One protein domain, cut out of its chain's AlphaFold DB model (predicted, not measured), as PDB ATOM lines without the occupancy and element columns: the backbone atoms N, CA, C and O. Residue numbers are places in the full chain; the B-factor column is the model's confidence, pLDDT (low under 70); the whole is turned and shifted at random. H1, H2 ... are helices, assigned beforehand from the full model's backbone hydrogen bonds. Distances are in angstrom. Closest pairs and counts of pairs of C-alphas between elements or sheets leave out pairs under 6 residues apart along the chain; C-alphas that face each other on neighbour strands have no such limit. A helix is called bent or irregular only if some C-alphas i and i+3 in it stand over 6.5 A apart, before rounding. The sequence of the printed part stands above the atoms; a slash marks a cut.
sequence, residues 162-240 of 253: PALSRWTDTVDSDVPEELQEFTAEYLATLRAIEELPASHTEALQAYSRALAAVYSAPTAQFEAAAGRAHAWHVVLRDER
ATOM      1  N   PRO A 162      89.021 -12.315  -8.682       64.25
ATOM      2  CA  PRO A 162      89.582 -11.242  -7.860       64.25
ATOM      3  C   PRO A 162      90.411 -11.759  -6.675       64.25
ATOM      4  O   PRO A 162      90.161 -12.828  -6.118       64.25
ATOM      5  N   ALA A 163      91.371 -10.950  -6.234       63.12
ATOM      6  CA  ALA A 163      92.435 -11.368  -5.329       63.12
ATOM      7  C   ALA A 163      92.039 -12.177  -4.096       63.12
ATOM      8  O   ALA A 163      92.649 -13.197  -3.784       63.12
ATOM      9  N   LEU A 164      91.044 -11.656  -3.388       68.44
ATOM     10  CA  LEU A 164      90.529 -12.211  -2.149       68.44
ATOM     11  C   LEU A 164      89.388 -13.193  -2.419       68.44
ATOM     12  O   LEU A 164      89.226 -14.140  -1.661       68.44
ATOM     13  N   SER A 165      88.670 -13.030  -3.537       68.31
ATOM     14  CA  SER A 165      87.554 -13.904  -3.915       68.31
ATOM     15  C   SER A 165      87.986 -15.355  -4.119       68.31
ATOM     16  O   SER A 165      87.291 -16.261  -3.682       68.31
ATOM     17  N   ARG A 166      89.200 -15.607  -4.634       69.56
ATOM     18  CA  ARG A 166      89.744 -16.978  -4.704       69.56
ATOM     19  C   ARG A 166      89.876 -17.643  -3.329       69.56
ATOM     20  O   ARG A 166      89.772 -18.858  -3.207       69.56
ATOM     21  N   TRP A 167      90.106 -16.851  -2.284       75.81
ATOM     22  CA  TRP A 167      90.253 -17.338  -0.917       75.81
ATOM     23  C   TRP A 167      88.910 -17.393  -0.174       75.81
ATOM     24  O   TRP A 167      88.770 -18.158   0.776       75.81
ATOM     25  N   THR A 168      87.899 -16.632  -0.594       76.75
ATOM     26  CA  THR A 168      86.585 -16.625   0.067       76.75
ATOM     27  C   THR A 168      85.546 -17.502  -0.617       76.75
ATOM     28  O   THR A 168      84.785 -18.169   0.074       76.75
ATOM     29  N   ASP A 169      85.518 -17.527  -1.946       72.38
ATOM     30  CA  ASP A 169      84.410 -18.087  -2.738       72.38
ATOM     31  C   ASP A 169      84.579 -19.589  -2.992       72.38
ATOM     32  O   ASP A 169      83.671 -20.265  -3.463       72.38
ATOM     33  N   THR A 170      85.753 -20.116  -2.656       71.88
ATOM     34  CA  THR A 170      86.113 -21.531  -2.773       71.88
ATOM     35  C   THR A 170      85.749 -22.333  -1.529       71.88
ATOM     36  O   THR A 170      85.874 -23.556  -1.529       71.88
ATOM     37  N   VAL A 171      85.322 -21.654  -0.463       76.06
ATOM     38  CA  VAL A 171      84.886 -22.281   0.783       76.06
ATOM     39  C   VAL A 171      83.424 -22.689   0.639       76.06
ATOM     40  O   VAL A 171      82.561 -21.840   0.423       76.06
ATOM     41  N   ASP A 172      83.162 -23.989   0.761       71.38
ATOM     42  CA  ASP A 172      81.808 -24.540   0.717       71.38
ATOM     43  C   ASP A 172      80.975 -24.057   1.924       71.38
ATOM     44  O   ASP A 172      81.512 -23.786   3.003       71.38
ATOM     45  N   SER A 173      79.658 -23.934   1.745       74.31
ATOM     46  CA  SER A 173      78.723 -23.575   2.811       74.31
ATOM     47  C   SER A 173      78.570 -24.663   3.873       74.31
ATOM     48  O   SER A 173      78.285 -24.336   5.028       74.31
ATOM     49  N   ASP A 174      78.781 -25.929   3.511       78.94
ATOM     50  CA  ASP A 174      78.583 -27.081   4.398       78.94
ATOM     51  C   ASP A 174      79.844 -27.367   5.235       78.94
ATOM     52  O   ASP A 174      80.456 -28.434   5.168       78.94
ATOM     53  N   VAL A 175      80.261 -26.375   6.028       82.50
ATOM     54  CA  VAL A 175      81.469 -26.445   6.863       82.50
ATOM     55  C   VAL A 175      81.293 -27.465   8.007       82.50
ATOM     56  O   VAL A 175      80.347 -27.322   8.793       82.50
ATOM     57  N   PRO A 176      82.219 -28.441   8.168       84.44
ATOM     58  CA  PRO A 176      82.217 -29.376   9.295       84.44
ATOM     59  C   PRO A 176      82.190 -28.661  10.648       84.44
ATOM     60  O   PRO A 176      82.866 -27.644  10.814       84.44
ATOM     61  N   GLU A 177      81.432 -29.193  11.614       88.25
ATOM     62  CA  GLU A 177      81.196 -28.568  12.926       88.25
ATOM     63  C   GLU A 177      82.502 -28.158  13.618       88.25
ATOM     64  O   GLU A 177      82.633 -27.031  14.097       88.25
ATOM     65  N   GLU A 178      83.512 -29.027  13.581       88.75
ATOM     66  CA  GLU A 178      84.803 -28.792  14.220       88.75
ATOM     67  C   GLU A 178      85.645 -27.684  13.564       88.75
ATOM     68  O   GLU A 178      86.611 -27.214  14.164       88.75
ATOM     69  N   LEU A 179      85.289 -27.250  12.350       90.12
ATOM     70  CA  LEU A 179      85.974 -26.192  11.599       90.12
ATOM     71  C   LEU A 179      85.173 -24.886  11.527       90.12
ATOM     72  O   LEU A 179      85.671 -23.909  10.960       90.12
ATOM     73  N   GLN A 180      83.956 -24.834  12.073       92.88
ATOM     74  CA  GLN A 180      83.058 -23.687  11.893       92.88
ATOM     75  C   GLN A 180      83.639 -22.385  12.444       92.88
ATOM     76  O   GLN A 180      83.680 -21.389  11.723       92.88
ATOM     77  N   GLU A 181      84.132 -22.381  13.687       95.94
ATOM     78  CA  GLU A 181      84.689 -21.170  14.308       95.94
ATOM     79  C   GLU A 181      85.954 -20.693  13.579       95.94
ATOM     80  O   GLU A 181      86.070 -19.514  13.238       95.94
ATOM     81  N   PHE A 182      86.864 -21.621  13.265       96.25
ATOM     82  CA  PHE A 182      88.068 -21.335  12.484       96.25
ATOM     83  C   PHE A 182      87.716 -20.703  11.129       96.25
ATOM     84  O   PHE A 182      88.262 -19.663  10.756       96.25
ATOM     85  N   THR A 183      86.782 -21.318  10.401       93.31
ATOM     86  CA  THR A 183      86.388 -20.900   9.048       93.31
ATOM     87  C   THR A 183      85.654 -19.563   9.069       93.31
ATOM     88  O   THR A 183      85.905 -18.706   8.218       93.31
ATOM     89  N   ALA A 184      84.784 -19.343  10.056       95.12
ATOM     90  CA  ALA A 184      84.070 -18.083  10.225       95.12
ATOM     91  C   ALA A 184      85.043 -16.913  10.422       95.12
ATOM     92  O   ALA A 184      84.931 -15.895   9.740       95.12
ATOM     93  N   GLU A 185      86.039 -17.078  11.295       97.31
ATOM     94  CA  GLU A 185      87.040 -16.046  11.587       97.31
ATOM     95  C   GLU A 185      88.040 -15.848  10.443       97.31
ATOM     96  O   GLU A 185      88.439 -14.715  10.152       97.31
ATOM     97  N   TYR A 186      88.391 -16.924   9.734       95.31
ATOM     98  CA  TYR A 186      89.154 -16.862   8.489       95.31
ATOM     99  C   TYR A 186      88.450 -15.983   7.442       95.31
ATOM    100  O   TYR A 186      89.024 -15.005   6.954       95.31
ATOM    101  N   LEU A 187      87.181 -16.281   7.142       92.44
ATOM    102  CA  LEU A 187      86.393 -15.539   6.157       92.44
ATOM    103  C   LEU A 187      86.129 -14.099   6.605       92.44
ATOM    104  O   LEU A 187      86.237 -13.182   5.792       92.44
ATOM    105  N   ALA A 188      85.800 -13.886   7.881       95.06
ATOM    106  CA  ALA A 188      85.585 -12.553   8.437       95.06
ATOM    107  C   ALA A 188      86.843 -11.682   8.306       95.06
ATOM    108  O   ALA A 188      86.744 -10.528   7.896       95.06
ATOM    109  N   THR A 189      88.022 -12.251   8.573       95.38
ATOM    110  CA  THR A 189      89.301 -11.540   8.427       95.38
ATOM    111  C   THR A 189      89.556 -11.148   6.984       95.38
ATOM    112  O   THR A 189      89.846  -9.987   6.726       95.38
ATOM    113  N   LEU A 190      89.417 -12.081   6.036       90.81
ATOM    114  CA  LEU A 190      89.643 -11.780   4.620       90.81
ATOM    115  C   LEU A 190      88.665 -10.729   4.087       90.81
ATOM    116  O   LEU A 190      89.071  -9.838   3.351       90.81
ATOM    117  N   ARG A 191      87.391 -10.802   4.487       89.81
ATOM    118  CA  ARG A 191      86.355  -9.838   4.081       89.81
ATOM    119  C   ARG A 191      86.549  -8.450   4.692       89.81
ATOM    120  O   ARG A 191      86.037  -7.484   4.141       89.81
ATOM    121  N   ALA A 192      87.264  -8.349   5.811       91.19
ATOM    122  CA  ALA A 192      87.605  -7.075   6.438       91.19
ATOM    123  C   ALA A 192      88.814  -6.378   5.783       91.19
ATOM    124  O   ALA A 192      89.110  -5.233   6.121       91.19
ATOM    125  N   ILE A 193      89.528  -7.045   4.870       88.62
ATOM    126  CA  ILE A 193      90.639  -6.446   4.124       88.62
ATOM    127  C   ILE A 193      90.053  -5.632   2.965       88.62
ATOM    128  O   ILE A 193      89.701  -6.183   1.925       88.62
ATOM    129  N   GLU A 194      89.941  -4.318   3.158       81.19
ATOM    130  CA  GLU A 194      89.449  -3.384   2.132       81.19
ATOM    131  C   GLU A 194      90.446  -3.238   0.971       81.19
ATOM    132  O   GLU A 194      90.061  -3.248  -0.198       81.19
ATOM    133  N   GLU A 195      91.739  -3.173   1.296       81.31
ATOM    134  CA  GLU A 195      92.848  -3.115   0.346       81.31
ATOM    135  C   GLU A 195      93.916  -4.136   0.744       81.31
ATOM    136  O   GLU A 195      94.240  -4.297   1.924       81.31
ATOM    137  N   LEU A 196      94.469  -4.851  -0.242       82.00
ATOM    138  CA  LEU A 196      95.582  -5.763   0.011       82.00
ATOM    139  C   LEU A 196      96.787  -5.000   0.585       82.00
ATOM    140  O   LEU A 196      97.016  -3.857   0.191       82.00
ATOM    141  N   PRO A 197      97.611  -5.644   1.436       85.38
ATOM    142  CA  PRO A 197      98.872  -5.062   1.883       85.38
ATOM    143  C   PRO A 197      99.714  -4.583   0.701       85.38
ATOM    144  O   PRO A 197      99.887  -5.317  -0.278       85.38
ATOM    145  N   ALA A 198     100.286  -3.385   0.820       83.69
ATOM    146  CA  ALA A 198     101.050  -2.751  -0.251       83.69
ATOM    147  C   ALA A 198     102.405  -3.437  -0.494       83.69
ATOM    148  O   ALA A 198     103.065  -3.187  -1.502       83.69
ATOM    149  N   SER A 199     102.846  -4.293   0.434       84.50
ATOM    150  CA  SER A 199     104.087  -5.053   0.312       84.50
ATOM    151  C   SER A 199     104.064  -6.372   1.081       84.50
ATOM    152  O   SER A 199     103.297  -6.570   2.029       84.50
ATOM    153  N   HIS A 200     105.000  -7.254   0.730       84.81
ATOM    154  CA  HIS A 200     105.234  -8.512   1.435       84.81
ATOM    155  C   HIS A 200     105.570  -8.279   2.912       84.81
ATOM    156  O   HIS A 200     105.130  -9.027   3.779       84.81
ATOM    157  N   THR A 201     106.316  -7.213   3.209       88.25
ATOM    158  CA  THR A 201     106.685  -6.835   4.576       88.25
ATOM    159  C   THR A 201     105.456  -6.509   5.419       88.25
ATOM    160  O   THR A 201     105.356  -6.967   6.557       88.25
ATOM    161  N   GLU A 202     104.500  -5.755   4.875       89.12
ATOM    162  CA  GLU A 202     103.250  -5.439   5.577       89.12
ATOM    163  C   GLU A 202     102.412  -6.695   5.825       89.12
ATOM    164  O   GLU A 202     101.932  -6.906   6.943       89.12
ATOM    165  N   ALA A 203     102.310  -7.573   4.822       88.56
ATOM    166  CA  ALA A 203     101.635  -8.858   4.969       88.56
ATOM    167  C   ALA A 203     102.312  -9.737   6.039       88.56
ATOM    168  O   ALA A 203     101.631 -10.339   6.870       88.56
ATOM    169  N   LEU A 204     103.651  -9.763   6.080       89.50
ATOM    170  CA  LEU A 204     104.418 -10.528   7.065       89.50
ATOM    171  C   LEU A 204     104.205  -9.988   8.480       89.50
ATOM    172  O   LEU A 204     104.058 -10.765   9.425       89.50
ATOM    173  N   GLN A 205     104.155  -8.666   8.643       92.88
ATOM    174  CA  GLN A 205     103.862  -8.039   9.931       92.88
ATOM    175  C   GLN A 205     102.437  -8.340  10.405       92.88
ATOM    176  O   GLN A 205     102.236  -8.634  11.586       92.88
ATOM    177  N   ALA A 206     101.449  -8.287   9.508       93.31
ATOM    178  CA  ALA A 206     100.065  -8.631   9.826       93.31
ATOM    179  C   ALA A 206      99.931 -10.107  10.231       93.31
ATOM    180  O   ALA A 206      99.372 -10.402  11.291       93.31
ATOM    181  N   TYR A 207     100.549 -11.012   9.465       93.44
ATOM    182  CA  TYR A 207     100.631 -12.431   9.803       93.44
ATOM    183  C   TYR A 207     101.315 -12.664  11.153       93.44
ATOM    184  O   TYR A 207     100.765 -13.362  11.998       93.44
ATOM    185  N   SER A 208     102.456 -12.022  11.410       92.75
ATOM    186  CA  SER A 208     103.199 -12.174  12.670       92.75
ATOM    187  C   SER A 208     102.379 -11.735  13.888       92.75
ATOM    188  O   SER A 208     102.394 -12.405  14.919       92.75
ATOM    189  N   ARG A 209     101.614 -10.637  13.774       94.69
ATOM    190  CA  ARG A 209     100.692 -10.191  14.837       94.69
ATOM    191  C   ARG A 209      99.570 -11.198  15.074       94.69
ATOM    192  O   ARG A 209      99.285 -11.527  16.222       94.69
ATOM    193  N   ALA A 210      98.954 -11.695  14.002       94.69
ATOM    194  CA  ALA A 210      97.901 -12.699  14.110       94.69
ATOM    195  C   ALA A 210      98.434 -14.008  14.720       94.69
ATOM    196  O   ALA A 210      97.792 -14.594  15.587       94.69
ATOM    197  N   LEU A 211      99.646 -14.416  14.343       92.88
ATOM    198  CA  LEU A 211     100.312 -15.602  14.866       92.88
ATOM    199  C   LEU A 211     100.639 -15.471  16.361       92.88
ATOM    200  O   LEU A 211     100.383 -16.392  17.132       92.88
ATOM    201  N   ALA A 212     101.113 -14.305  16.809       91.69
ATOM    202  CA  ALA A 212     101.337 -14.041  18.232       91.69
ATOM    203  C   ALA A 212     100.043 -14.158  19.066       91.69
ATOM    204  O   ALA A 212     100.074 -14.617  20.215       91.69
ATOM    205  N   ALA A 213      98.893 -13.789  18.489       92.69
ATOM    206  CA  ALA A 213      97.596 -13.949  19.142       92.69
ATOM    207  C   ALA A 213      97.234 -15.429  19.351       92.69
ATOM    208  O   ALA A 213      96.668 -15.762  20.385       92.69
ATOM    209  N   VAL A 214      97.621 -16.333  18.443       93.62
ATOM    210  CA  VAL A 214      97.407 -17.786  18.610       93.62
ATOM    211  C   VAL A 214      98.112 -18.304  19.864       93.62
ATOM    212  O   VAL A 214      97.530 -19.056  20.648       93.62
ATOM    213  N   TYR A 215      99.358 -17.885  20.086       88.69
ATOM    214  CA  TYR A 215     100.166 -18.392  21.200       88.69
ATOM    215  C   TYR A 215      99.762 -17.812  22.554       88.69
ATOM    216  O   TYR A 215      99.913 -18.479  23.577       88.69
ATOM    217  N   SER A 216      99.235 -16.588  22.562       87.31
ATOM    218  CA  SER A 216      98.799 -15.889  23.777       87.31
ATOM    219  C   SER A 216      97.313 -16.073  24.105       87.31
ATOM    220  O   SER A 216      96.911 -15.807  25.239       87.31
ATOM    221  N   ALA A 217      96.496 -16.545  23.158       86.50
ATOM    222  CA  ALA A 217      95.063 -16.728  23.356       86.50
ATOM    223  C   ALA A 217      94.741 -17.774  24.446       86.50
ATOM    224  O   ALA A 217      95.406 -18.817  24.539       86.50
ATOM    225  N   PRO A 218      93.670 -17.558  25.237       90.44
ATOM    226  CA  PRO A 218      93.029 -18.613  26.015       90.44
ATOM    227  C   PRO A 218      92.603 -19.782  25.120       90.44
ATOM    228  O   PRO A 218      92.255 -19.586  23.959       90.44
ATOM    229  N   THR A 219      92.556 -21.001  25.664       90.25
ATOM    230  CA  THR A 219      92.173 -22.200  24.891       90.25
ATOM    231  C   THR A 219      90.809 -22.064  24.213       90.25
ATOM    232  O   THR A 219      90.672 -22.476  23.071       90.25
ATOM    233  N   ALA A 220      89.843 -21.411  24.863       91.31
ATOM    234  CA  ALA A 220      88.515 -21.170  24.301       91.31
ATOM    235  C   ALA A 220      88.493 -20.199  23.101       91.31
ATOM    236  O   ALA A 220      87.461 -20.064  22.469       91.31
ATOM    237  N   GLN A 221      89.592 -19.495  22.815       94.44
ATOM    238  CA  GLN A 221      89.711 -18.553  21.692       94.44
ATOM    239  C   GLN A 221      90.714 -19.037  20.637       94.44
ATOM    240  O   GLN A 221      91.075 -18.286  19.728       94.44
ATOM    241  N   PHE A 222      91.218 -20.267  20.787       95.06
ATOM    242  CA  PHE A 222      92.244 -20.813  19.908       95.06
ATOM    243  C   PHE A 222      91.756 -20.898  18.461       95.06
ATOM    244  O   PHE A 222      92.460 -20.415  17.580       95.06
ATOM    245  N   GLU A 223      90.560 -21.448  18.228       96.31
ATOM    246  CA  GLU A 223      90.015 -21.648  16.878       96.31
ATOM    247  C   GLU A 223      89.903 -20.323  16.127       96.31
ATOM    248  O   GLU A 223      90.440 -20.170  15.028       96.31
ATOM    249  N   ALA A 224      89.315 -19.317  16.779       96.19
ATOM    250  CA  ALA A 224      89.221 -17.975  16.232       96.19
ATOM    251  C   ALA A 224      90.598 -17.364  15.925       96.19
ATOM    252  O   ALA A 224      90.829 -16.837  14.837       96.19
ATOM    253  N   ALA A 225      91.552 -17.443  16.859       96.62
ATOM    254  CA  ALA A 225      92.897 -16.913  16.639       96.62
ATOM    255  C   ALA A 225      93.625 -17.638  15.495       96.62
ATOM    256  O   ALA A 225      94.299 -16.992  14.686       96.62
ATOM    257  N   ALA A 226      93.472 -18.960  15.409       96.38
ATOM    258  CA  ALA A 226      94.061 -19.788  14.370       96.38
ATOM    259  C   ALA A 226      93.487 -19.449  12.986       96.38
ATOM    260  O   ALA A 226      94.265 -19.259  12.047       96.38
ATOM    261  N   GLY A 227      92.167 -19.266  12.878       96.56
ATOM    262  CA  GLY A 227      91.493 -18.848  11.644       96.56
ATOM    263  C   GLY A 227      91.991 -17.494  11.134       96.56
ATOM    264  O   GLY A 227      92.383 -17.366   9.970       96.56
ATOM    265  N   ARG A 228      92.099 -16.495  12.023       97.00
ATOM    266  CA  ARG A 228      92.661 -15.172  11.683       97.00
ATOM    267  C   ARG A 228      94.117 -15.253  11.218       97.00
ATOM    268  O   ARG A 228      94.501 -14.598  10.250       97.00
ATOM    269  N   ALA A 229      94.940 -16.054  11.895       95.44
ATOM    270  CA  ALA A 229      96.329 -16.260  11.494       95.44
ATOM    271  C   ALA A 229      96.435 -16.957  10.129       95.44
ATOM    272  O   ALA A 229      97.354 -16.663   9.365       95.44
ATOM    273  N   HIS A 230      95.494 -17.843   9.799       93.12
ATOM    274  CA  HIS A 230      95.435 -18.494   8.490       93.12
ATOM    275  C   HIS A 230      95.029 -17.558   7.365       93.12
ATOM    276  O   HIS A 230      95.643 -17.589   6.300       93.12
ATOM    277  N   ALA A 231      94.085 -16.654   7.617       92.19
ATOM    278  CA  ALA A 231      93.713 -15.619   6.655       92.19
ATOM    279  C   ALA A 231      94.929 -14.773   6.246       92.19
ATOM    280  O   ALA A 231      95.206 -14.595   5.061       92.19
ATOM    281  N   TRP A 232      95.731 -14.330   7.215       92.12
ATOM    282  CA  TRP A 232      96.951 -13.583   6.907       92.12
ATOM    283  C   TRP A 232      98.051 -14.434   6.262       92.12
ATOM    284  O   TRP A 232      98.840 -13.902   5.483       92.12
ATOM    285  N   HIS A 233      98.100 -15.743   6.530       88.81
ATOM    286  CA  HIS A 233      99.052 -16.646   5.875       88.81
ATOM    287  C   HIS A 233      98.777 -16.788   4.378       88.81
ATOM    288  O   HIS A 233      99.719 -16.736   3.584       88.81
ATOM    289  N   VAL A 234      97.508 -16.911   3.975       84.06
ATOM    290  CA  VAL A 234      97.159 -16.986   2.546       84.06
ATOM    291  C   VAL A 234      97.377 -15.647   1.833       84.06
ATOM    292  O   VAL A 234      97.871 -15.636   0.708       84.06
ATOM    293  N   VAL A 235      97.132 -14.514   2.508       85.12
ATOM    294  CA  VAL A 235      97.443 -13.168   1.984       85.12
ATOM    295  C   VAL A 235      98.950 -12.980   1.805       85.12
ATOM    296  O   VAL A 235      99.390 -12.490   0.771       85.12
ATOM    297  N   LEU A 236      99.768 -13.432   2.761       84.50
ATOM    298  CA  LEU A 236     101.233 -13.387   2.668       84.50
ATOM    299  C   LEU A 236     101.779 -14.137   1.440       84.50
ATOM    300  O   LEU A 236     102.835 -13.785   0.904       84.50
ATOM    301  N   ARG A 237     101.072 -15.183   1.001       76.38
ATOM    302  CA  ARG A 237     101.423 -15.985  -0.177       76.38
ATOM    303  C   ARG A 237     100.850 -15.433  -1.485       76.38
ATOM    304  O   ARG A 237     101.174 -15.980  -2.535       76.38
ATOM    305  N   ASP A 238     100.065 -14.358  -1.449       74.25
ATOM    306  CA  ASP A 238      99.556 -13.702  -2.651       74.25
ATOM    307  C   ASP A 238     100.698 -13.067  -3.457       74.25
ATOM    308  O   ASP A 238     101.485 -12.275  -2.937       74.25
ATOM    309  N   GLU A 239     100.805 -13.413  -4.741       66.12
ATOM    310  CA  GLU A 239     101.898 -12.957  -5.605       66.12
ATOM    311  C   GLU A 239     101.930 -11.432  -5.770       66.12
ATOM    312  O   GLU A 239     103.010 -10.853  -5.881       66.12
ATOM    313  N   ARG A 240     100.780 -10.752  -5.676       67.44
ATOM    314  CA  ARG A 240     100.725  -9.279  -5.718       67.44
ATOM    315  C   ARG A 240     101.320  -8.631  -4.478       67.44
ATOM    316  O   ARG A 240     101.803  -7.510  -4.554       67.44
TER     317      ARG A 240
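Overview. This is residues 162 to 240 of the 253 residues of an uncharacterized protein of Mycolicibacterium mageritense DSM 44476 = CIP 104973 (UniProt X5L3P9). H4 is the middle of three long helices: H3 folds against one side of it as the other half of a helical hairpin, and H2 crosses it steeply on the other. The very short helix H1 packs on H2 near Leu 187. The 79 residues printed include four named helices, in the order H1, H2, H3, H4, and no named strand; the class is all helix. The whole is compact, with a radius of gyration of the C-alphas of 12.5 A and spans of 33 by 30 by 17 A.

Along the chain. H1 is residues 165 to 168, with C-alpha 165 at (87.554, -13.904, -3.915). H2 is residues 177 to 191, 21.3 A from first to last C-alpha. H3 is residues 200 to 216, 24.4 A long, and H4 is residues 219 to 236, 25.6 A long, ending with C-alpha 236 at (101.233, -13.387, 2.668). H2 and H4 are irregular: C-alphas 178 and 181, and likewise 220 and 223, are 7.6 A apart.

Arrangement. H1 touches H2 with residues 187 to 191 of H2 alone; the closest C-alphas, of Thr 168 and Leu 187, are 6.2 A apart. H2 and H4 touch, closest at the C-alphas of Phe 182 and Gly 227, 4.3 A, at a steep tilt of 46 degrees, the same way. H3 and H4 form a hairpin and touch, closest at the C-alphas of Ala 210 and Ala 229, 4.7 A, at a shallow tilt of 11 degrees, opposite ways. H1 and H4 are close but not clearly touching, with the C-alphas of Trp 167 and Val 234 7.7 A apart. H3 is apart from H1 and from H2. Every O i to N i+4 pair of H3 is within hydrogen-bond range, as are 9 of 11 in H2 and 12 of 14 in H4; H1 is too short for such a pair.

Size, cuts and confidence. The C-alphas farthest apart, of Glu 177 and Ser 199, are 35.2 A apart. The printed part has no cut. The link from H3 to H4 is tight; those from H1 to H2 and from H2 to H3 are short. The model's confidence is under 70 at residues 162 to 166 and 239 to 240.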